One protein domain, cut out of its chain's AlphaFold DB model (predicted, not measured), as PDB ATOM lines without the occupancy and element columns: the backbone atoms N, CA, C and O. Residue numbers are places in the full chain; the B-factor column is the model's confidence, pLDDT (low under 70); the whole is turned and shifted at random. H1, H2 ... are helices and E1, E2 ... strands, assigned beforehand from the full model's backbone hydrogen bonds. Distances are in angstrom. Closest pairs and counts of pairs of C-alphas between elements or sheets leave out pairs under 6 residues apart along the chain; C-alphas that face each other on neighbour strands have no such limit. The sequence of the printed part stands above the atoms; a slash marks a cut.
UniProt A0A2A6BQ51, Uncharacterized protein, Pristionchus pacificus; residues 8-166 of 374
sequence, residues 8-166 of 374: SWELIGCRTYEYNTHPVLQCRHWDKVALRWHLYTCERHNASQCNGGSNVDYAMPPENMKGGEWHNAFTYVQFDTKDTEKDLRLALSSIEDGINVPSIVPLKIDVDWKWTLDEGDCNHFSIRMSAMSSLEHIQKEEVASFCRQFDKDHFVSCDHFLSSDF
ATOM      1  N   SER A   8     144.001 169.707 134.617       70.88
ATOM      2  CA  SER A   8     142.556 169.495 134.508       70.88
ATOM      3  C   SER A   8     142.126 169.517 133.040       70.88
ATOM      4  O   SER A   8     142.209 170.546 132.370       70.88
ATOM      5  N   TRP A   9     141.667 168.373 132.538       78.94
ATOM      6  CA  TRP A   9     141.125 168.246 131.188       78.94
ATOM      7  C   TRP A   9     139.641 168.583 131.177       78.94
ATOM      8  O   TRP A   9     138.860 167.957 131.894       78.94
ATOM      9  N   GLU A  10     139.247 169.514 130.320       82.31
ATOM     10  CA  GLU A  10     137.846 169.846 130.087       82.31
ATOM     11  C   GLU A  10     137.403 169.350 128.715       82.31
ATOM     12  O   GLU A  10     138.152 169.432 127.742       82.31
ATOM     13  N   LEU A  11     136.183 168.812 128.635       83.88
ATOM     14  CA  LEU A  11     135.582 168.376 127.379       83.88
ATOM     15  C   LEU A  11     135.252 169.603 126.526       83.88
ATOM     16  O   LEU A  11     134.492 170.472 126.950       83.88
ATOM     17  N   ILE A  12     135.793 169.645 125.313       85.19
ATOM     18  CA  ILE A  12     135.627 170.778 124.392       85.19
ATOM     19  C   ILE A  12     134.762 170.448 123.180       85.19
ATOM     20  O   ILE A  12     134.362 171.350 122.456       85.19
ATOM     21  N   GLY A  13     134.465 169.172 122.944       84.25
ATOM     22  CA  GLY A  13     133.577 168.769 121.864       84.25
ATOM     23  C   GLY A  13     133.558 167.269 121.641       84.25
ATOM     24  O   GLY A  13     134.469 166.539 122.043       84.25
ATOM     25  N   CYS A  14     132.503 166.813 120.980       87.62
ATOM     26  CA  CYS A  14     132.258 165.417 120.707       87.62
ATOM     27  C   CYS A  14     131.726 165.206 119.287       87.62
ATOM     28  O   CYS A  14     130.967 166.011 118.739       87.62
ATOM     29  N   ARG A  15     132.131 164.095 118.679       86.56
ATOM     30  CA  ARG A  15     131.629 163.686 117.374       86.56
ATOM     31  C   ARG A  15     131.410 162.188 117.315       86.56
ATOM     32  O   ARG A  15     132.346 161.415 117.528       86.56
ATOM     33  N   THR A  16     130.196 161.796 116.960       87.12
ATOM     34  CA  THR A  16     129.793 160.406 116.795       87.12
ATOM     35  C   THR A  16     129.679 160.057 115.314       87.12
ATOM     36  O   THR A  16     129.162 160.814 114.495       87.12
ATOM     37  N   TYR A  17     130.196 158.886 114.971       81.75
ATOM     38  CA  TYR A  17     130.187 158.307 113.641       81.75
ATOM     39  C   TYR A  17     129.434 156.992 113.694       81.75
ATOM     40  O   TYR A  17     129.835 156.056 114.389       81.75
ATOM     41  N   GLU A  18     128.353 156.918 112.934       83.19
ATOM     42  CA  GLU A  18     127.605 155.684 112.757       83.19
ATOM     43  C   GLU A  18     128.199 154.890 111.600       83.19
ATOM     44  O   GLU A  18     128.431 155.406 110.502       83.19
ATOM     45  N   TYR A  19     128.472 153.615 111.852       76.12
ATOM     46  CA  TYR A  19     128.969 152.721 110.826       76.12
ATOM     47  C   TYR A  19     127.813 152.262 109.932       76.12
ATOM     48  O   TYR A  19     127.023 151.387 110.293       76.12
ATOM     49  N   ASN A  20     127.742 152.839 108.734       69.69
ATOM     50  CA  ASN A  20     126.735 152.504 107.735       69.69
ATOM     51  C   ASN A  20     127.225 151.365 106.835       69.69
ATOM     52  O   ASN A  20     127.942 151.565 105.857       69.69
ATOM     53  N   THR A  21     126.822 150.146 107.177       69.56
ATOM     54  CA  THR A  21     127.017 148.941 106.359       69.56
ATOM     55  C   THR A  21     125.810 148.717 105.446       69.56
ATOM     56  O   THR A  21     124.713 149.206 105.704       69.56
ATOM     57  N   HIS A  22     125.979 147.924 104.384       73.12
ATOM     58  CA  HIS A  22     124.850 147.476 103.576       73.12
ATOM     59  C   HIS A  22     123.788 146.799 104.476       73.12
ATOM     60  O   HIS A  22     124.156 145.911 105.255       73.12
ATOM     61  N   PRO A  23     122.484 147.124 104.353       71.69
ATOM     62  CA  PRO A  23     121.441 146.652 105.277       71.69
ATOM     63  C   PRO A  23     121.405 145.124 105.454       71.69
ATOM     64  O   PRO A  23     121.217 144.595 106.545       71.69
ATOM     65  N   VAL A  24     121.678 144.390 104.372       73.06
ATOM     66  CA  VAL A  24     121.759 142.917 104.374       73.06
ATOM     67  C   VAL A  24     122.875 142.380 105.279       73.06
ATOM     68  O   VAL A  24     122.716 141.320 105.877       73.06
ATOM     69  N   LEU A  25     124.014 143.069 105.353       75.06
ATOM     70  CA  LEU A  25     125.131 142.692 106.224       75.06
ATOM     71  C   LEU A  25     124.909 143.192 107.649       75.06
ATOM     72  O   LEU A  25     125.290 142.505 108.593       75.06
ATOM     73  N   GLN A  26     124.249 144.342 107.784       81.56
ATOM     74  CA  GLN A  26     123.897 144.945 109.060       81.56
ATOM     75  C   GLN A  26     123.002 144.023 109.894       81.56
ATOM     76  O   GLN A  26     123.248 143.850 111.078       81.56
ATOM     77  N   CYS A  27     122.033 143.350 109.270       83.31
ATOM     78  CA  CYS A  27     121.115 142.429 109.951       83.31
ATOM     79  C   CYS A  27     121.593 140.968 110.016       83.31
ATOM     80  O   CYS A  27     120.809 140.062 110.299       83.31
ATOM     81  N   ARG A  28     122.867 140.689 109.704       82.75
ATOM     82  CA  ARG A  28     123.441 139.349 109.896       82.75
ATOM     83  C   ARG A  28     123.994 139.189 111.300       82.75
ATOM     84  O   ARG A  28     124.496 140.132 111.891       82.75
ATOM     85  N   HIS A  29     123.998 137.955 111.788       82.56
ATOM     86  CA  HIS A  29     124.696 137.631 113.024       82.56
ATOM     87  C   HIS A  29     126.206 137.852 112.864       82.56
ATOM     88  O   HIS A  29     126.810 137.321 111.927       82.56
ATOM     89  N   TRP A  30     126.792 138.648 113.757       83.38
ATOM     90  CA  TRP A  30     128.224 138.921 113.813       83.38
ATOM     91  C   TRP A  30     128.773 138.356 115.122       83.38
ATOM     92  O   TRP A  30     128.338 138.749 116.197       83.38
ATOM     93  N   ASP A  31     129.743 137.445 115.031       81.19
ATOM     94  CA  ASP A  31     130.347 136.835 116.221       81.19
ATOM     95  C   ASP A  31     131.377 137.757 116.885       81.19
ATOM     96  O   ASP A  31     131.586 137.681 118.094       81.19
ATOM     97  N   LYS A  32     132.074 138.574 116.084       82.94
ATOM     98  CA  LYS A  32     133.124 139.518 116.494       82.94
ATOM     99  C   LYS A  32     133.272 140.616 115.451       82.94
ATOM    100  O   LYS A  32     133.118 140.351 114.259       82.94
ATOM    101  N   VAL A  33     133.673 141.803 115.892       81.69
ATOM    102  CA  VAL A  33     133.989 142.933 115.010       81.69
ATOM    103  C   VAL A  33     135.388 143.435 115.327       81.69
ATOM    104  O   VAL A  33     135.747 143.577 116.492       81.69
ATOM    105  N   ALA A  34     136.183 143.687 114.289       82.62
ATOM    106  CA  ALA A  34     137.450 144.393 114.412       82.62
ATOM    107  C   ALA A  34     137.239 145.846 113.992       82.62
ATOM    108  O   ALA A  34     136.783 146.119 112.881       82.62
ATOM    109  N   LEU A  35     137.577 146.760 114.884       79.94
ATOM    110  CA  LEU A  35     137.402 148.190 114.718       79.94
ATOM    111  C   LEU A  35     138.749 148.777 114.425       79.94
ATOM    112  O   LEU A  35     139.633 148.703 115.266       79.94
ATOM    113  N   ARG A  36     138.914 149.319 113.227       80.31
ATOM    114  CA  ARG A  36     140.164 149.936 112.816       80.31
ATOM    115  C   ARG A  36     139.975 151.438 112.770       80.31
ATOM    116  O   ARG A  36     138.990 151.912 112.225       80.31
ATOM    117  N   TRP A  37     140.939 152.170 113.300       81.00
ATOM    118  CA  TRP A  37     141.056 153.601 113.072       81.00
ATOM    119  C   TRP A  37     142.520 153.968 112.885       81.00
ATOM    120  O   TRP A  37     143.444 153.185 113.103       81.00
ATOM    121  N   HIS A  38     142.715 155.186 112.438       79.81
ATOM    122  CA  HIS A  38     143.940 155.672 111.858       79.81
ATOM    123  C   HIS A  38     144.207 157.040 112.458       79.81
ATOM    124  O   HIS A  38     143.376 157.927 112.292       79.81
ATOM    125  N   LEU A  39     145.322 157.211 113.165       77.00
ATOM    126  CA  LEU A  39     145.704 158.509 113.715       77.00
ATOM    127  C   LEU A  39     147.096 158.871 113.220       77.00
ATOM    128  O   LEU A  39     148.064 158.151 113.486       77.00
ATOM    129  N   TYR A  40     147.175 159.988 112.508       76.75
ATOM    130  CA  TYR A  40     148.405 160.461 111.892       76.75
ATOM    131  C   TYR A  40     148.551 161.965 112.060       76.75
ATOM    132  O   TYR A  40     147.579 162.705 111.996       76.75
ATOM    133  N   THR A  41     149.781 162.426 112.209       75.81
ATOM    134  CA  THR A  41     150.165 163.824 112.027       75.81
ATOM    135  C   THR A  41     150.802 163.949 110.651       75.81
ATOM    136  O   THR A  41     151.834 163.318 110.405       75.81
ATOM    137  N   CYS A  42     150.195 164.721 109.758       73.75
ATOM    138  CA  CYS A  42     150.670 164.912 108.389       73.75
ATOM    139  C   CYS A  42     151.135 166.346 108.184       73.75
ATOM    140  O   CYS A  42     150.508 167.260 108.711       73.75
ATOM    141  N   GLU A  43     152.170 166.564 107.378       72.81
ATOM    142  CA  GLU A  43     152.549 167.922 106.981       72.81
ATOM    143  C   GLU A  43     151.456 168.578 106.124       72.81
ATOM    144  O   GLU A  43     150.951 167.998 105.158       72.81
ATOM    145  N   ARG A  44     151.103 169.821 106.463       66.94
ATOM    146  CA  ARG A  44     150.006 170.606 105.873       66.94
ATOM    147  C   ARG A  44     150.163 170.810 104.365       66.94
ATOM    148  O   ARG A  44     149.175 170.878 103.638       66.94
ATOM    149  N   HIS A  45     151.409 170.867 103.895       63.22
ATOM    150  CA  HIS A  45     151.764 171.072 102.490       63.22
ATOM    151  C   HIS A  45     152.178 169.789 101.761       63.22
ATOM    152  O   HIS A  45     152.380 169.827 100.548       63.22
ATOM    153  N   ASN A  46     152.286 168.651 102.458       60.81
ATOM    154  CA  ASN A  46     152.726 167.400 101.852       60.81
ATOM    155  C   ASN A  46     152.070 166.178 102.515       60.81
ATOM    156  O   ASN A  46     152.612 165.557 103.427       60.81
ATOM    157  N   ALA A  47     150.905 165.781 101.995       58.47
ATOM    158  CA  ALA A  47     150.120 164.649 102.503       58.47
ATOM    159  C   ALA A  47     150.825 163.276 102.399       58.47
ATOM    160  O   ALA A  47     150.291 162.284 102.887       58.47
ATOM    161  N   SER A  48     152.001 163.206 101.763       61.03
ATOM    162  CA  SER A  48     152.811 161.987 101.657       61.03
ATOM    163  C   SER A  48     153.716 161.737 102.873       61.03
ATOM    164  O   SER A  48     154.159 160.608 103.073       61.03
ATOM    165  N   GLN A  49     153.964 162.755 103.708       68.00
ATOM    166  CA  GLN A  49     154.755 162.638 104.935       68.00
ATOM    167  C   GLN A  49     153.837 162.707 106.159       68.00
ATOM    168  O   GLN A  49     153.605 163.760 106.753       68.00
ATOM    169  N   CYS A  50     153.287 161.548 106.516       70.81
ATOM    170  CA  CYS A  50     152.441 161.361 107.686       70.81
ATOM    171  C   CYS A  50     153.131 160.434 108.689       70.81
ATOM    172  O   CYS A  50     153.514 159.318 108.349       70.81
ATOM    173  N   ASN A  51     153.233 160.875 109.941       69.94
ATOM    174  CA  ASN A  51     153.727 160.064 111.051       69.94
ATOM    175  C   ASN A  51     152.553 159.625 111.926       69.94
ATOM    176  O   ASN A  51     151.740 160.448 112.330       69.94
ATOM    177  N   GLY A  52     152.446 158.330 112.218       74.12
ATOM    178  CA  GLY A  52     151.367 157.786 113.043       74.12
ATOM    179  C   GLY A  52     151.119 156.307 112.780       74.12
ATOM    180  O   GLY A  52     151.980 155.612 112.240       74.12
ATOM    181  N   GLY A  53     149.941 155.816 113.167       75.38
ATOM    182  CA  GLY A  53     149.649 154.386 113.151       75.38
ATOM    183  C   GLY A  53     148.183 154.039 112.924       75.38
ATOM    184  O   GLY A  53     147.273 154.829 113.180       75.38
ATOM    185  N   SER A  54     147.975 152.811 112.449       79.19
ATOM    186  CA  SER A  54     146.660 152.167 112.465       79.19
ATOM    187  C   SER A  54     146.498 151.461 113.801       79.19
ATOM    188  O   SER A  54     147.359 150.670 114.182       79.19
ATOM    189  N   ASN A  55     145.395 151.714 114.484       79.50
ATOM    190  CA  ASN A  55     145.028 151.034 115.713       79.50
ATOM    191  C   ASN A  55     143.822 150.135 115.451       79.50
ATOM    192  O   ASN A  55     143.028 150.392 114.539       79.50
ATOM    193  N   VAL A  56     143.718 149.054 116.223       81.75
ATOM    194  CA  VAL A  56     142.606 148.109 116.132       81.75
ATOM    195  C   VAL A  56     142.146 147.714 117.526       81.75
ATOM    196  O   VAL A  56     142.978 147.383 118.368       81.75
ATOM    197  N   ASP A  57     140.833 147.683 117.728       82.94
ATOM    198  CA  ASP A  57     140.197 147.052 118.885       82.94
ATOM    199  C   ASP A  57     139.206 145.969 118.439       82.94
ATOM    200  O   ASP A  57     138.770 145.937 117.284       82.94
ATOM    201  N   TYR A  58     138.867 145.054 119.344       81.62
ATOM    202  CA  TYR A  58     137.965 143.942 119.075       81.62
ATOM    203  C   TYR A  58     136.717 144.021 119.944       81.62
ATOM    204  O   TYR A  58     136.777 143.916 121.168       81.62
ATOM    205  N   ALA A  59     135.564 144.099 119.288       79.94
ATOM    206  CA  ALA A  59     134.270 144.061 119.942       79.94
ATOM    207  C   ALA A  59     133.673 142.646 119.910       79.94
ATOM    208  O   ALA A  59     133.729 141.938 118.897       79.94
ATOM    209  N   MET A  60     133.076 142.252 121.036       79.31
ATOM    210  CA  MET A  60     132.261 141.042 121.174       79.31
ATOM    211  C   MET A  60     130.773 141.422 121.114       79.31
ATOM    212  O   MET A  60     130.444 142.579 121.375       79.31
ATOM    213  N   PRO A  61     129.869 140.479 120.794       71.88
ATOM    214  CA  PRO A  61     128.457 140.782 120.612       71.88
ATOM    215  C   PRO A  61     127.855 141.403 121.874       71.88
ATOM    216  O   PRO A  61     128.219 140.981 122.978       71.88
ATOM    217  N   PRO A  62     126.903 142.343 121.743       70.00
ATOM    218  CA  PRO A  62     126.303 143.040 122.879       70.00
ATOM    219  C   PRO A  62     125.566 142.111 123.847       70.00
ATOM    220  O   PRO A  62     125.406 142.465 125.004       70.00
ATOM    221  N   GLU A  63     125.187 140.904 123.420       71.75
ATOM    222  CA  GLU A  63     124.671 139.831 124.286       71.75
ATOM    223  C   GLU A  63     125.672 139.414 125.382       71.75
ATOM    224  O   GLU A  63     125.277 139.003 126.471       71.75
ATOM    225  N   ASN A  64     126.971 139.527 125.093       62.75
ATOM    226  CA  ASN A  64     128.071 139.195 126.001       62.75
ATOM    227  C   ASN A  64     128.657 140.428 126.706       62.75
ATOM    228  O   ASN A  64     129.522 140.287 127.571       62.75
ATOM    229  N   MET A  65     128.225 141.630 126.328       61.62
ATOM    230  CA  MET A  65     128.631 142.891 126.945       61.62
ATOM    231  C   MET A  65     127.474 143.436 127.788       61.62
ATOM    232  O   MET A  65     126.323 143.045 127.619       61.62
ATOM    233  N   LYS A  66     127.748 144.338 128.736       56.62
ATOM    234  CA  LYS A  66     126.677 145.101 129.393       56.62
ATOM    235  C   LYS A  66     126.104 146.062 128.349       56.62
ATOM    236  O   LYS A  66     126.604 147.167 128.179       56.62
ATOM    237  N   GLY A  67     125.157 145.565 127.554       54.31
ATOM    238  CA  GLY A  67     124.720 146.180 126.306       54.31
ATOM    239  C   GLY A  67     124.459 147.683 126.424       54.31
ATOM    240  O   GLY A  67     123.702 148.130 127.282       54.31
ATOM    241  N   GLY A  68     125.070 148.451 125.521       63.22
ATOM    242  CA  GLY A  68     124.807 149.878 125.355       63.22
ATOM    243  C   GLY A  68     125.802 150.837 126.013       63.22
ATOM    244  O   GLY A  68     125.643 152.048 125.824       63.22
ATOM    245  N   GLU A  69     126.809 150.341 126.731       79.50
ATOM    246  CA  GLU A  69     127.903 151.160 127.266       79.50
ATOM    247  C   GLU A  69     128.890 151.588 126.161       79.50
ATOM    248  O   GLU A  69     129.054 150.909 125.145       79.50
ATOM    249  N   TRP A  70     129.515 152.752 126.350       84.62
ATOM    250  CA  TRP A  70     130.634 153.206 125.525       84.62
ATOM    251  C   TRP A  70     131.924 152.592 126.064       84.62
ATOM    252  O   TRP A  70     132.218 152.708 127.254       84.62
ATOM    253  N   HIS A  71     132.691 151.955 125.190       84.81
ATOM    254  CA  HIS A  71     133.963 151.333 125.521       84.81
ATOM    255  C   HIS A  71     135.106 152.209 125.035       84.81
ATOM    256  O   HIS A  71     135.219 152.466 123.839       84.81
ATOM    257  N   ASN A  72     135.957 152.645 125.961       84.62
ATOM    258  CA  ASN A  72     137.159 153.380 125.609       84.62
ATOM    259  C   ASN A  72     138.167 152.442 124.941       84.62
ATOM    260  O   ASN A  72     138.591 151.457 125.547       84.62
ATOM    261  N   ALA A  73     138.536 152.755 123.704       81.81
ATOM    262  CA  ALA A  73     139.498 151.973 122.936       81.81
ATOM    263  C   ALA A  73     140.871 152.636 122.872       81.81
ATOM    264  O   ALA A  73     141.890 151.947 122.791       81.81
ATOM    265  N   PHE A  74     140.917 153.969 122.876       81.69
ATOM    266  CA  PHE A  74     142.168 154.692 122.709       81.69
ATOM    267  C   PHE A  74     142.120 156.098 123.281       81.69
ATOM    268  O   PHE A  74     141.114 156.792 123.169       81.69
ATOM    269  N   THR A  75     143.266 156.535 123.793       81.81
ATOM    270  CA  THR A  75     143.498 157.909 124.222       81.81
ATOM    271  C   THR A  75     144.767 158.432 123.561       81.81
ATOM    272  O   THR A  75     145.855 157.891 123.762       81.81
ATOM    273  N   TYR A  76     144.632 159.511 122.798       81.00
ATOM    274  CA  TYR A  76     145.738 160.307 122.276       81.00
ATOM    275  C   TYR A  76     145.937 161.552 123.132       81.00
ATOM    276  O   TYR A  76     144.951 162.168 123.530       81.00
ATOM    277  N   VAL A  77     147.187 161.957 123.377       77.44
ATOM    278  CA  VAL A  77     147.489 163.194 124.112       77.44
ATOM    279  C   VAL A  77     148.655 163.947 123.474       77.44
ATOM    280  O   VAL A  77     149.710 163.368 123.221       77.44
ATOM    281  N   GLN A  78     148.476 165.249 123.267       77.31
ATOM    282  CA  GLN A  78     149.450 166.203 122.744       77.31
ATOM    283  C   GLN A  78     149.629 167.339 123.754       77.31
ATOM    284  O   GLN A  78     148.658 168.001 124.118       77.31
ATOM    285  N   PHE A  79     150.866 167.570 124.200       67.19
ATOM    286  CA  PHE A  79     151.157 168.505 125.294       67.19
ATOM    287  C   PHE A  79     151.932 169.761 124.895       67.19
ATOM    288  O   PHE A  79     151.650 170.799 125.471       67.19
ATOM    289  N   ASP A  80     152.890 169.692 123.961       58.62
ATOM    290  CA  ASP A  80     153.934 170.738 123.906       58.62
ATOM    291  C   ASP A  80     154.448 171.114 122.507       58.62
ATOM    292  O   ASP A  80     155.448 171.814 122.372       58.62
ATOM    293  N   THR A  81     153.766 170.713 121.435       53.88
ATOM    294  CA  THR A  81     154.150 171.133 120.081       53.88
ATOM    295  C   THR A  81     152.958 171.724 119.348       53.88
ATOM    296  O   THR A  81     152.136 171.005 118.777       53.88
ATOM    297  N   LYS A  82     152.874 173.063 119.327       57.19
ATOM    298  CA  LYS A  82     152.200 173.782 118.235       57.19
ATOM    299  C   LYS A  82     153.075 173.623 116.990       57.19
ATOM    300  O   LYS A  82     153.736 174.559 116.563       57.19
ATOM    301  N   ASP A  83     153.127 172.413 116.445       57.75
ATOM    302  CA  ASP A  83     153.720 172.179 115.133       57.75
ATOM    303  C   ASP A  83     152.659 172.615 114.115       57.75
ATOM    304  O   ASP A  83     151.884 171.814 113.602       57.75
ATOM    305  N   THR A  84     152.534 173.931 113.908       54.94
ATOM    306  CA  THR A  84     151.492 174.561 113.069       54.94
ATOM    307  C   THR A  84     151.552 174.137 111.600       54.94
ATOM    308  O   THR A  84     150.642 174.435 110.822       54.94
ATOM    309  N   GLU A  85     152.634 173.458 111.225       56.88
ATOM    310  CA  GLU A  85     152.868 172.868 109.913       56.88
ATOM    311  C   GLU A  85     152.317 171.444 109.788       56.88
ATOM    312  O   GLU A  85     152.374 170.881 108.697       56.88
ATOM    313  N   LYS A  86     151.767 170.853 110.858       63.84
ATOM    314  CA  LYS A  86     151.193 169.504 110.831       63.84
ATOM    315  C   LYS A  86     149.721 169.510 111.218       63.84
ATOM    316  O   LYS A  86     149.338 169.994 112.279       63.84
ATOM    317  N   ASP A  87     148.904 168.905 110.366       72.62
ATOM    318  CA  ASP A  87     147.502 168.643 110.655       72.62
ATOM    319  C   ASP A  87     147.373 167.256 111.296       72.62
ATOM    320  O   ASP A  87     147.907 166.259 110.789       72.62
ATOM    321  N   LEU A  88     146.642 167.180 112.410       76.12
ATOM    322  CA  LEU A  88     146.229 165.904 112.978       76.12
ATOM    323  C   LEU A  88     145.098 165.353 112.109       76.12
ATOM    324  O   LEU A  88     144.080 166.008 111.902       76.12
ATOM    325  N   ARG A  89     145.267 164.147 111.586       76.62
ATOM    326  CA  ARG A  89     144.262 163.453 110.789       76.62
ATOM    327  C   ARG A  89     143.810 162.211 111.514       76.62
ATOM    328  O   ARG A  89     144.634 161.392 111.926       76.62
ATOM    329  N   LEU A  90     142.495 162.056 111.603       69.88
ATOM    330  CA  LEU A  90     141.901 160.805 112.035       69.88
ATOM    331  C   LEU A  90     141.001 160.221 110.953       69.88
ATOM    332  O   LEU A  90     140.129 160.900 110.418       69.88
ATOM    333  N   ALA A  91     141.209 158.943 110.662       70.69
ATOM    334  CA  ALA A  91     140.430 158.174 109.711       70.69
ATOM    335  C   ALA A  91     139.821 156.932 110.377       70.69
ATOM    336  O   ALA A  91     140.451 156.290 111.217       70.69
ATOM    337  N   LEU A  92     138.594 156.581 109.997       66.44
ATOM    338  CA  LEU A  92     137.865 155.430 110.554       66.44
ATOM    339  C   LEU A  92     137.835 154.215 109.615       66.44
ATOM    340  O   LEU A  92     137.546 153.107 110.045       66.44
ATOM    341  N   SER A  93     138.118 154.411 108.331       65.00
ATOM    342  CA  SER A  93     138.015 153.379 107.290       65.00
ATOM    343  C   SER A  93     139.314 153.246 106.507       65.00
ATOM    344  O   SER A  93     139.890 152.162 106.426       65.00
ATOM    345  N   SER A  94     139.781 154.358 105.943       60.84
ATOM    346  CA  SER A  94     140.974 154.430 105.109       60.84
ATOM    347  C   SER A  94     141.726 155.730 105.376       60.84
ATOM    348  O   SER A  94     141.130 156.712 105.807       60.84
ATOM    349  N   ILE A  95     143.031 155.753 105.100       59.22
ATOM    350  CA  ILE A  95     143.880 156.952 105.242       59.22
ATOM    351  C   ILE A  95     143.351 158.118 104.381       59.22
ATOM    352  O   ILE A  95     143.527 159.281 104.740       59.22
ATOM    353  N   GLU A  96     142.670 157.803 103.276       58.59
ATOM    354  CA  GLU A  96     142.107 158.764 102.322       58.59
ATOM    355  C   GLU A  96     140.839 159.455 102.853       58.59
ATOM    356  O   GLU A  96     140.602 160.616 102.531       58.59
ATOM    357  N   ASP A  97     140.093 158.805 103.754       64.81
ATOM    358  CA  ASP A  97     138.893 159.357 104.408       64.81
ATOM    359  C   ASP A  97     139.228 160.175 105.675       64.81
ATOM    360  O   ASP A  97     138.382 160.391 106.550       64.81
ATOM    361  N   GLY A  98     140.492 160.581 105.822       65.50
ATOM    362  CA  GLY A  98     141.004 161.270 107.001       65.50
ATOM    363  C   GLY A  98     140.350 162.632 107.216       65.50
ATOM    364  O   GLY A  98     140.415 163.522 106.370       65.50
ATOM    365  N   ILE A  99     139.765 162.826 108.393       70.31
ATOM    366  CA  ILE A  99     139.216 164.109 108.819       70.31
ATOM    367  C   ILE A  99     140.349 164.920 109.433       70.31
ATOM    368  O   ILE A  99     141.006 164.472 110.375       70.31
ATOM    369  N   ASN A 100     140.555 166.126 108.904       73.12
ATOM    370  CA  ASN A 100     141.471 167.091 109.495       73.12
ATOM    371  C   ASN A 100     140.895 167.560 110.833       73.12
ATOM    372  O   ASN A 100     139.817 168.156 110.892       73.12
ATOM    373  N   VAL A 101     141.626 167.281 111.901       72.19
ATOM    374  CA  VAL A 101     141.375 167.779 113.246       72.19
ATOM    375  C   VAL A 101     142.303 168.979 113.440       72.19
ATOM    376  O   VAL A 101     143.525 168.807 113.382       72.19
ATOM    377  N   PRO A 102     141.769 170.199 113.630       70.25
ATOM    378  CA  PRO A 102     142.608 171.363 113.881       70.25
ATOM    379  C   PRO A 102     143.491 171.114 115.110       70.25
ATOM    380  O   PRO A 102     143.004 170.673 116.147       70.25
ATOM    381  N   SER A 103     144.795 171.363 115.006       68.81
ATOM    382  CA  SER A 103     145.702 171.151 116.137       68.81
ATOM    383  C   SER A 103     145.569 172.305 117.132       68.81
ATOM    384  O   SER A 103     145.848 173.453 116.790       68.81
ATOM    385  N   ILE A 104     145.211 171.990 118.375       75.00
ATOM    386  CA  ILE A 104     145.330 172.886 119.535       75.00
ATOM    387  C   ILE A 104     146.227 172.223 120.580       75.00
ATOM    388  O   ILE A 104     146.447 171.013 120.527       75.00
ATOM    389  N   VAL A 105     146.775 172.997 121.514       73.69
ATOM    390  CA  VAL A 105     147.665 172.457 122.549       73.69
ATOM    391  C   VAL A 105     147.309 173.055 123.908       73.69
ATOM    392  O   VAL A 105     147.279 174.282 124.018       73.69
ATOM    393  N   PRO A 106     147.115 172.226 124.948       78.00
ATOM    394  CA  PRO A 106     147.167 170.759 124.944       78.00
ATOM    395  C   PRO A 106     145.873 170.135 124.387       78.00
ATOM    396  O   PRO A 106     144.788 170.675 124.587       78.00
ATOM    397  N   LEU A 107     145.972 168.987 123.711       81.56
ATOM    398  CA  LEU A 107     144.830 168.249 123.155       81.56
ATOM    399  C   LEU A 107     144.855 166.790 123.596       81.56
ATOM    400  O   LEU A 107     145.847 166.091 123.406       81.56
ATOM    401  N   LYS A 108     143.736 166.314 124.129       85.88
ATOM    402  CA  LYS A 108     143.484 164.904 124.409       85.88
ATOM    403  C   LYS A 108     142.293 164.440 123.578       85.88
ATOM    404  O   LYS A 108     141.264 165.104 123.571       85.88
ATOM    405  N   ILE A 109     142.420 163.309 122.891       84.75
ATOM    406  CA  ILE A 109     141.322 162.690 122.141       84.75
ATOM    407  C   ILE A 109     141.086 161.300 122.705       84.75
ATOM    408  O   ILE A 109     141.971 160.450 122.620       84.75
ATOM    409  N   ASP A 110     139.886 161.074 123.220       88.06
ATOM    410  CA  ASP A 110     139.404 159.746 123.579       88.06
ATOM    411  C   ASP A 110     138.539 159.207 122.434       88.06
ATOM    412  O   ASP A 110     137.644 159.894 121.935       88.06
ATOM    413  N   VAL A 111     138.846 157.991 121.985       85.75
ATOM    414  CA  VAL A 111     138.061 157.250 120.997       85.75
ATOM    415  C   VAL A 111     137.341 156.134 121.730       85.75
ATOM    416  O   VAL A 111     137.961 155.179 122.209       85.75
ATOM    417  N   ASP A 112     136.024 156.264 121.786       88.50
ATOM    418  CA  ASP A 112     135.129 155.266 122.333       88.50
ATOM    419  C   ASP A 112     134.369 154.577 121.203       88.50
ATOM    420  O   ASP A 112     134.120 155.150 120.142       88.50
ATOM    421  N   TRP A 113     133.911 153.360 121.452       88.31
ATOM    422  CA  TRP A 113     132.995 152.690 120.548       88.31
ATOM    423  C   TRP A 113     131.853 152.011 121.284       88.31
ATOM    424  O   TRP A 113     131.918 151.732 122.481       88.31
ATOM    425  N   LYS A 114     130.776 151.765 120.548       88.75
ATOM    426  CA  LYS A 114     129.559 151.153 121.055       88.75
ATOM    427  C   LYS A 114     128.955 150.248 119.993       88.75
ATOM    428  O   LYS A 114     128.786 150.648 118.845       88.75
ATOM    429  N   TRP A 115     128.594 149.036 120.404       88.06
ATOM    430  CA  TRP A 115     127.842 148.087 119.589       88.06
ATOM    431  C   TRP A 115     126.517 147.777 120.274       88.06
ATOM    432  O   TRP A 115     126.480 147.344 121.426       88.06
ATOM    433  N   THR A 116     125.419 148.007 119.566       87.62
ATOM    434  CA  THR A 116     124.061 147.664 119.991       87.62
ATOM    435  C   THR A 116     123.336 146.884 118.904       87.62
ATOM    436  O   THR A 116     123.706 146.947 117.735       87.62
ATOM    437  N   LEU A 117     122.291 146.156 119.289       86.12
ATOM    438  CA  LEU A 117     121.325 145.588 118.352       86.12
ATOM    439  C   LEU A 117     120.064 146.452 118.373       86.12
ATOM    440  O   LEU A 117     119.644 146.897 119.444       86.12
ATOM    441  N   ASP A 118     119.498 146.720 117.201       81.94
ATOM    442  CA  ASP A 118     118.199 147.378 117.081       81.94
ATOM    443  C   ASP A 118     117.034 146.396 117.334       81.94
ATOM    444  O   ASP A 118     117.227 145.224 117.659       81.94
ATOM    445  N   GLU A 119     115.789 146.864 117.191       77.50
ATOM    446  CA  GLU A 119     114.587 146.036 117.403       77.50
ATOM    447  C   GLU A 119     114.433 144.870 116.394       77.50
ATOM    448  O   GLU A 119     113.604 143.967 116.590       77.50
ATOM    449  N   GLY A 120     115.204 144.902 115.304       80.50
ATOM    450  CA  GLY A 120     115.257 143.899 114.244       80.50
ATOM    451  C   GLY A 120     116.439 142.934 114.350       80.50
ATOM    452  O   GLY A 120     116.657 142.179 113.403       80.50
ATOM    453  N   ASP A 121     117.179 142.947 115.465       80.50
ATOM    454  CA  ASP A 121     118.450 142.230 115.648       80.50
ATOM    455  C   ASP A 121     119.526 142.651 114.627       80.50
ATOM    456  O   ASP A 121     120.442 141.887 114.304       80.50
ATOM    457  N   CYS A 122     119.434 143.874 114.102       86.12
ATOM    458  CA  CYS A 122     120.443 144.435 113.224       86.12
ATOM    459  C   CYS A 122     121.517 145.163 114.030       86.12
ATOM    460  O   CYS A 122     121.253 145.872 115.000       86.12
ATOM    461  N   ASN A 123     122.763 144.978 113.606       86.25
ATOM    462  CA  ASN A 123     123.926 145.563 114.246       86.25
ATOM    463  C   ASN A 123     123.955 147.071 114.013       86.25
ATOM    464  O   ASN A 123     124.002 147.547 112.878       86.25
ATOM    465  N   HIS A 124     123.994 147.822 115.102       87.44
ATOM    466  CA  HIS A 124     124.269 149.242 115.087       87.44
ATOM    467  C   HIS A 124     125.596 149.484 115.792       87.44
ATOM    468  O   HIS A 124     125.776 149.117 116.957       87.44
ATOM    469  N   PHE A 125     126.541 150.050 115.053       85.69
ATOM    470  CA  PHE A 125     127.884 150.287 115.536       85.69
ATOM    471  C   PHE A 125     128.194 151.777 115.448       85.69
ATOM    472  O   PHE A 125     128.030 152.384 114.390       85.69
ATOM    473  N   SER A 126     128.657 152.350 116.551       86.81
ATOM    474  CA  SER A 126     128.964 153.771 116.659       86.81
ATOM    475  C   SER A 126     130.367 153.947 117.226       86.81
ATOM    476  O   SER A 126     130.747 153.284 118.189       86.81
ATOM    477  N   ILE A 127     131.136 154.858 116.643       85.94
ATOM    478  CA  ILE A 127     132.429 155.306 117.167       85.94
ATOM    479  C   ILE A 127     132.255 156.754 117.577       85.94
ATOM    480  O   ILE A 127     131.749 157.555 116.799       85.94
ATOM    481  N   ARG A 128     132.678 157.107 118.782       87.75
ATOM    482  CA  ARG A 128     132.609 158.469 119.286       87.75
ATOM    483  C   ARG A 128     133.988 158.962 119.627       87.75
ATOM    484  O   ARG A 128     134.796 158.254 120.215       87.75
ATOM    485  N   MET A 129     134.228 160.203 119.260       86.31
ATOM    486  CA  MET A 129     135.456 160.898 119.558       86.31
ATOM    487  C   MET A 129     135.158 162.057 120.480       86.31
ATOM    488  O   MET A 129     134.347 162.920 120.148       86.31
ATOM    489  N   SER A 130     135.847 162.098 121.609       88.44
ATOM    490  CA  SER A 130     135.732 163.170 122.585       88.44
ATOM    491  C   SER A 130     137.059 163.907 122.672       88.44
ATOM    492  O   SER A 130     138.084 163.325 123.024       88.44
ATOM    493  N   ALA A 131     137.040 165.189 122.320       86.62
ATOM    494  CA  ALA A 131     138.195 166.063 122.421       86.62
ATOM    495  C   ALA A 131     138.159 166.804 123.758       86.62
ATOM    496  O   ALA A 131     137.123 167.344 124.153       86.62
ATOM    497  N   MET A 132     139.296 166.852 124.444       86.69
ATOM    498  CA  MET A 132     139.489 167.598 125.682       86.69
ATOM    499  C   MET A 132     140.732 168.479 125.589       86.69
ATOM    500  O   MET A 132     141.713 168.123 124.935       86.69
ATOM    501  N   SER A 133     140.716 169.608 126.287       83.19
ATOM    502  CA  SER A 133     141.863 170.509 126.402       83.19
ATOM    503  C   SER A 133     141.958 171.076 127.816       83.19
ATOM    504  O   SER A 133     140.997 171.011 128.582       83.19
ATOM    505  N   SER A 134     143.129 171.599 128.173       75.81
ATOM    506  CA  SER A 134     143.293 172.399 129.385       75.81
ATOM    507  C   SER A 134     142.974 173.850 129.065       75.81
ATOM    508  O   SER A 134     143.568 174.435 128.160       75.81
ATOM    509  N   LEU A 135     142.063 174.440 129.835       63.53
ATOM    510  CA  LEU A 135     141.656 175.838 129.681       63.53
ATOM    511  C   LEU A 135     142.551 176.823 130.448       63.53
ATOM    512  O   LEU A 135     142.329 178.031 130.380       63.53
ATOM    513  N   GLU A 136     143.571 176.332 131.160       60.38
ATOM    514  CA  GLU A 136     144.512 177.172 131.918       60.38
ATOM    515  C   GLU A 136     145.479 177.957 131.017       60.38
ATOM    516  O   GLU A 136     146.084 178.941 131.447       60.38
ATOM    517  N   HIS A 137     145.612 177.568 129.748       53.84
ATOM    518  CA  HIS A 137     146.434 178.272 128.769       53.84
ATOM    519  C   HIS A 137     145.562 179.174 127.885       53.84
ATOM    520  O   HIS A 137     144.473 178.795 127.472       53.84
ATOM    521  N   ILE A 138     146.047 180.391 127.624       52.59
ATOM    522  CA  ILE A 138     145.380 181.558 127.008       52.59
ATOM    523  C   ILE A 138     144.932 181.285 125.549       52.59
ATOM    524  O   ILE A 138     145.432 181.874 124.599       52.59
ATOM    525  N   GLN A 139     144.004 180.351 125.341       65.50
ATOM    526  CA  GLN A 139     143.549 179.886 124.024       65.50
ATOM    527  C   GLN A 139     142.023 179.722 123.963       65.50
ATOM    528  O   GLN A 139     141.511 178.931 123.181       65.50
ATOM    529  N   LYS A 140     141.259 180.482 124.760       71.25
ATOM    530  CA  LYS A 140     139.784 180.396 124.792       71.25
ATOM    531  C   LYS A 140     139.134 180.568 123.414       71.25
ATOM    532  O   LYS A 140     138.217 179.829 123.076       71.25
ATOM    533  N   GLU A 141     139.638 181.497 122.603       74.38
ATOM    534  CA  GLU A 141     139.147 181.719 121.236       74.38
ATOM    535  C   GLU A 141     139.507 180.565 120.286       74.38
ATOM    536  O   GLU A 141     138.668 180.135 119.493       74.38
ATOM    537  N   GLU A 142     140.722 180.016 120.393       77.00
ATOM    538  CA  GLU A 142     141.158 178.853 119.607       77.00
ATOM    539  C   GLU A 142     140.352 177.599 119.989       77.00
ATOM    540  O   GLU A 142     139.899 176.871 119.107       77.00
ATOM    541  N   VAL A 143     140.085 177.393 121.283       79.56
ATOM    542  CA  VAL A 143     139.246 176.302 121.802       79.56
ATOM    543  C   VAL A 143     137.789 176.470 121.373       79.56
ATOM    544  O   VAL A 143     137.174 175.504 120.926       79.56
ATOM    545  N   ALA A 144     137.231 177.682 121.437       80.56
ATOM    546  CA  ALA A 144     135.876 177.952 120.959       80.56
ATOM    547  C   ALA A 144     135.749 177.705 119.445       80.56
ATOM    548  O   ALA A 144     134.776 177.101 118.985       80.56
ATOM    549  N   SER A 145     136.747 178.132 118.666       81.94
ATOM    550  CA  SER A 145     136.819 177.871 117.224       81.94
ATOM    551  C   SER A 145     136.934 176.376 116.925       81.94
ATOM    552  O   SER A 145     136.204 175.863 116.075       81.94
ATOM    553  N   PHE A 146     137.783 175.657 117.669       83.44
ATOM    554  CA  PHE A 146     137.900 174.204 117.585       83.44
ATOM    555  C   PHE A 146     136.565 173.521 117.903       83.44
ATOM    556  O   PHE A 146     136.101 172.710 117.105       83.44
ATOM    557  N   CYS A 147     135.909 173.889 119.011       86.00
ATOM    558  CA  CYS A 147     134.612 173.348 119.419       86.00
ATOM    559  C   CYS A 147     133.580 173.479 118.295       86.00
ATOM    560  O   CYS A 147     132.989 172.486 117.888       86.00
ATOM    561  N   ARG A 148     133.425 174.671 117.701       85.19
ATOM    562  CA  ARG A 148     132.444 174.898 116.619       85.19
ATOM    563  C   ARG A 148     132.707 174.038 115.382       85.19
ATOM    564  O   ARG A 148     131.778 173.659 114.666       85.19
ATOM    565  N   GLN A 149     133.974 173.751 115.099       81.50
ATOM    566  CA  GLN A 149     134.359 172.918 113.965       81.50
ATOM    567  C   GLN A 149     134.173 171.425 114.265       81.50
ATOM    568  O   GLN A 149     133.691 170.688 113.397       81.50
ATOM    569  N   PHE A 150     134.524 170.997 115.479       83.50
ATOM    570  CA  PHE A 150     134.625 169.595 115.876       83.50
ATOM    571  C   PHE A 150     133.343 169.023 116.497       83.50
ATOM    572  O   PHE A 150     132.970 167.904 116.141       83.50
ATOM    573  N   ASP A 151     132.665 169.762 117.383       85.56
ATOM    574  CA  ASP A 151     131.484 169.307 118.129       85.56
ATOM    575  C   ASP A 151     130.257 169.220 117.214       85.56
ATOM    576  O   ASP A 151     129.502 170.176 117.031       85.56
ATOM    577  N   LYS A 152     130.085 168.058 116.578       85.00
ATOM    578  CA  LYS A 152     128.924 167.769 115.721       85.00
ATOM    579  C   LYS A 152     127.767 167.159 116.493       85.00
ATOM    580  O   LYS A 152     126.640 167.221 116.015       85.00
ATOM    581  N   ASP A 153     128.040 166.626 117.678       82.56
ATOM    582  CA  ASP A 153     127.011 166.057 118.545       82.56
ATOM    583  C   ASP A 153     126.318 167.138 119.392       82.56
ATOM    584  O   ASP A 153     125.342 166.841 120.078       82.56
ATOM    585  N   HIS A 154     126.814 168.384 119.348       83.44
ATOM    586  CA  HIS A 154     126.347 169.505 120.171       83.44
ATOM    587  C   HIS A 154     126.359 169.176 121.669       83.44
ATOM    588  O   HIS A 154     125.465 169.567 122.423       83.44
ATOM    589  N   PHE A 155     127.365 168.409 122.095       81.56
ATOM    590  CA  PHE A 155     127.480 167.941 123.470       81.56
ATOM    591  C   PHE A 155     127.981 169.050 124.402       81.56
ATOM    592  O   PHE A 155     127.716 169.016 125.604       81.56
ATOM    593  N   VAL A 156     128.693 170.041 123.855       81.31
ATOM    594  CA  VAL A 156     129.239 171.177 124.600       81.31
ATOM    595  C   VAL A 156     128.756 172.478 123.965       81.31
ATOM    596  O   VAL A 156     128.775 172.655 122.751       81.31
ATOM    597  N   SER A 157     128.336 173.445 124.783       80.38
ATOM    598  CA  SER A 157     128.051 174.785 124.269       80.38
ATOM    599  C   SER A 157     129.366 175.494 123.947       80.38
ATOM    600  O   SER A 157     130.102 175.870 124.853       80.38
ATOM    601  N   CYS A 158     129.674 175.711 122.667       77.31
ATOM    602  CA  CYS A 158     130.928 176.364 122.277       77.31
ATOM    603  C   CYS A 158     131.032 177.834 122.720       77.31
ATOM    604  O   CYS A 158     132.135 178.374 122.797       77.31
ATOM    605  N   ASP A 159     129.907 178.477 123.038       74.31
ATOM    606  CA  ASP A 159     129.882 179.851 123.550       74.31
ATOM    607  C   ASP A 159     130.250 179.921 125.042       74.31
ATOM    608  O   ASP A 159     130.651 180.976 125.534       74.31
ATOM    609  N   HIS A 160     130.220 178.781 125.746       70.62
ATOM    610  CA  HIS A 160     130.701 178.644 127.124       70.62
ATOM    611  C   HIS A 160     132.176 179.047 127.269       70.62
ATOM    612  O   HIS A 160     132.568 179.606 128.289       70.62
ATOM    613  N   PHE A 161     132.989 178.830 126.231       67.31
ATOM    614  CA  PHE A 161     134.413 179.176 126.240       67.31
ATOM    615  C   PHE A 161     134.682 180.678 126.047       67.31
ATOM    616  O   PHE A 161     135.783 181.137 126.347       67.31
ATOM    617  N   LEU A 162     133.696 181.445 125.567       63.16
ATOM    618  CA  LEU A 162     133.818 182.880 125.276       63.16
ATOM    619  C   LEU A 162     133.227 183.780 126.370       63.16
ATOM    620  O   LEU A 162     133.389 184.998 126.303       63.16
ATOM    621  N   SER A 163     132.546 183.214 127.371       58.12
ATOM    622  CA  SER A 163     131.991 184.005 128.470       58.12
ATOM    623  C   SER A 163     133.100 184.447 129.439       58.12
ATOM    624  O   SER A 163     134.043 183.710 129.746       58.12
ATOM    625  N   SER A 164     133.007 185.690 129.916       51.62
ATOM    626  CA  SER A 164     133.943 186.288 130.876       51.62
ATOM    627  C   SER A 164     133.870 185.661 132.273       51.62
ATOM    628  O   SER A 164     134.767 185.888 133.082       51.62
ATOM    629  N   ASP A 165     132.864 184.829 132.542       47.81
ATOM    630  CA  ASP A 165     132.572 184.264 133.864       47.81
ATOM    631  C   ASP A 165     133.190 182.871 134.034       47.81
ATOM    632  O   ASP A 165     132.590 181.931 134.557       47.81
ATOM    633  N   PHE A 166     134.435 182.730 133.584       43.19
ATOM    634  CA  PHE A 166     135.190 181.497 133.737       43.19
ATOM    635  C   PHE A 166     135.715 181.379 135.173       43.19
ATOM    636  O   PHE A 166     136.849 181.744 135.481       43.19
TER     637      PHE A 166
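AT A GLANCE: This is residues 8 to 166 of the 374 residues of an uncharacterized protein of Pristionchus pacificus (UniProt A0A2A6BQ51). Two strongly twisted sheets of four strands form a sandwich, only partly face to face, with E1, E8, E7 and E4 in one sheet and E3, E2, E5 and E6 in the other. H2 runs along E1 over one face of the first sheet, with H3 packed on H2, while the short H1 is at the far end of that sheet, near the start of E8. The printed part has 159 residues, in the order E1 H1 E2 E3 E4 E5 E6 E7 E8 H2 H3; both sheets are antiparallel and the class is mixed, helices and strands. The whole is compact, with a radius of gyration of the C-alphas of 17.3 A and spans of 50 by 41 by 23 A.

HOW THE PARTS SIT: Start in the sheet E1, residues 10 to 18, E8, 123 to 133, E7, 107 to 117, and E4, 71 to 78, in that order. Look for N 129 and O 15, 2.8 A, between E1 and E8; N 112 and O 128, 2.8 A, in the hairpin E7 and E8; and N 76 and O 109, 2.8 A, between E7 and E4. The other sheet runs E3, residues 46 to 59, E2, 33 to 43, E5, 86 to 91, and E6, 99 to 101. There N 37 and O 55 are 3.0 A apart in the hairpin E2 and E3, N 89 and O 40 2.8 A between E2 and E5, and N 99 and O 90 2.8 A in the hairpin E5 and E6. The parts of the two sheets that face each other are 10.2 A centre to centre, their strands at 34 degrees. H2, residues 140 to 150, makes two layers with the first sheet, a helix on one face: its height over the sheet is 8.9 A, over E1, and it runs along the strands at 4 degrees on the local plane. H3, residues 158 to 162, touches H2, the closest C-alphas being Ala 144 and Cys 158, 5.4 A. H1, residues 23 to 26, only grazes the first sheet. Every O i to N i+4 pair is within hydrogen-bond range in H2; H3 has 0 of 1, with 1 of 2 O i to N i+3 pairs, and H1 is too short for an O i to N i+4 pair.

IN THESE COORDINATES: Find C-alpha 10 at (137.846, 169.846, 130.087), where E1 begins, and follow it 24.6 A to C-alpha 18. E3, 34.8 A long, bends by 69 degrees at residue 49. E7 and E8 are each 33.0 A, E2 32.1 A. H3 ends at C-alpha 162, (133.818, 182.880, 125.276).

THE WHOLE: The C-alphas farthest apart, His 29 and Ser 164, are 52.6 A apart. The printed part has no cut, and E3 to E4 is the long link. The mean pLDDT of the printed part is 75.3; look for values under 70 at, among others, residues 44 to 49, 79 to 86, 92 to 98 and 161 to 166.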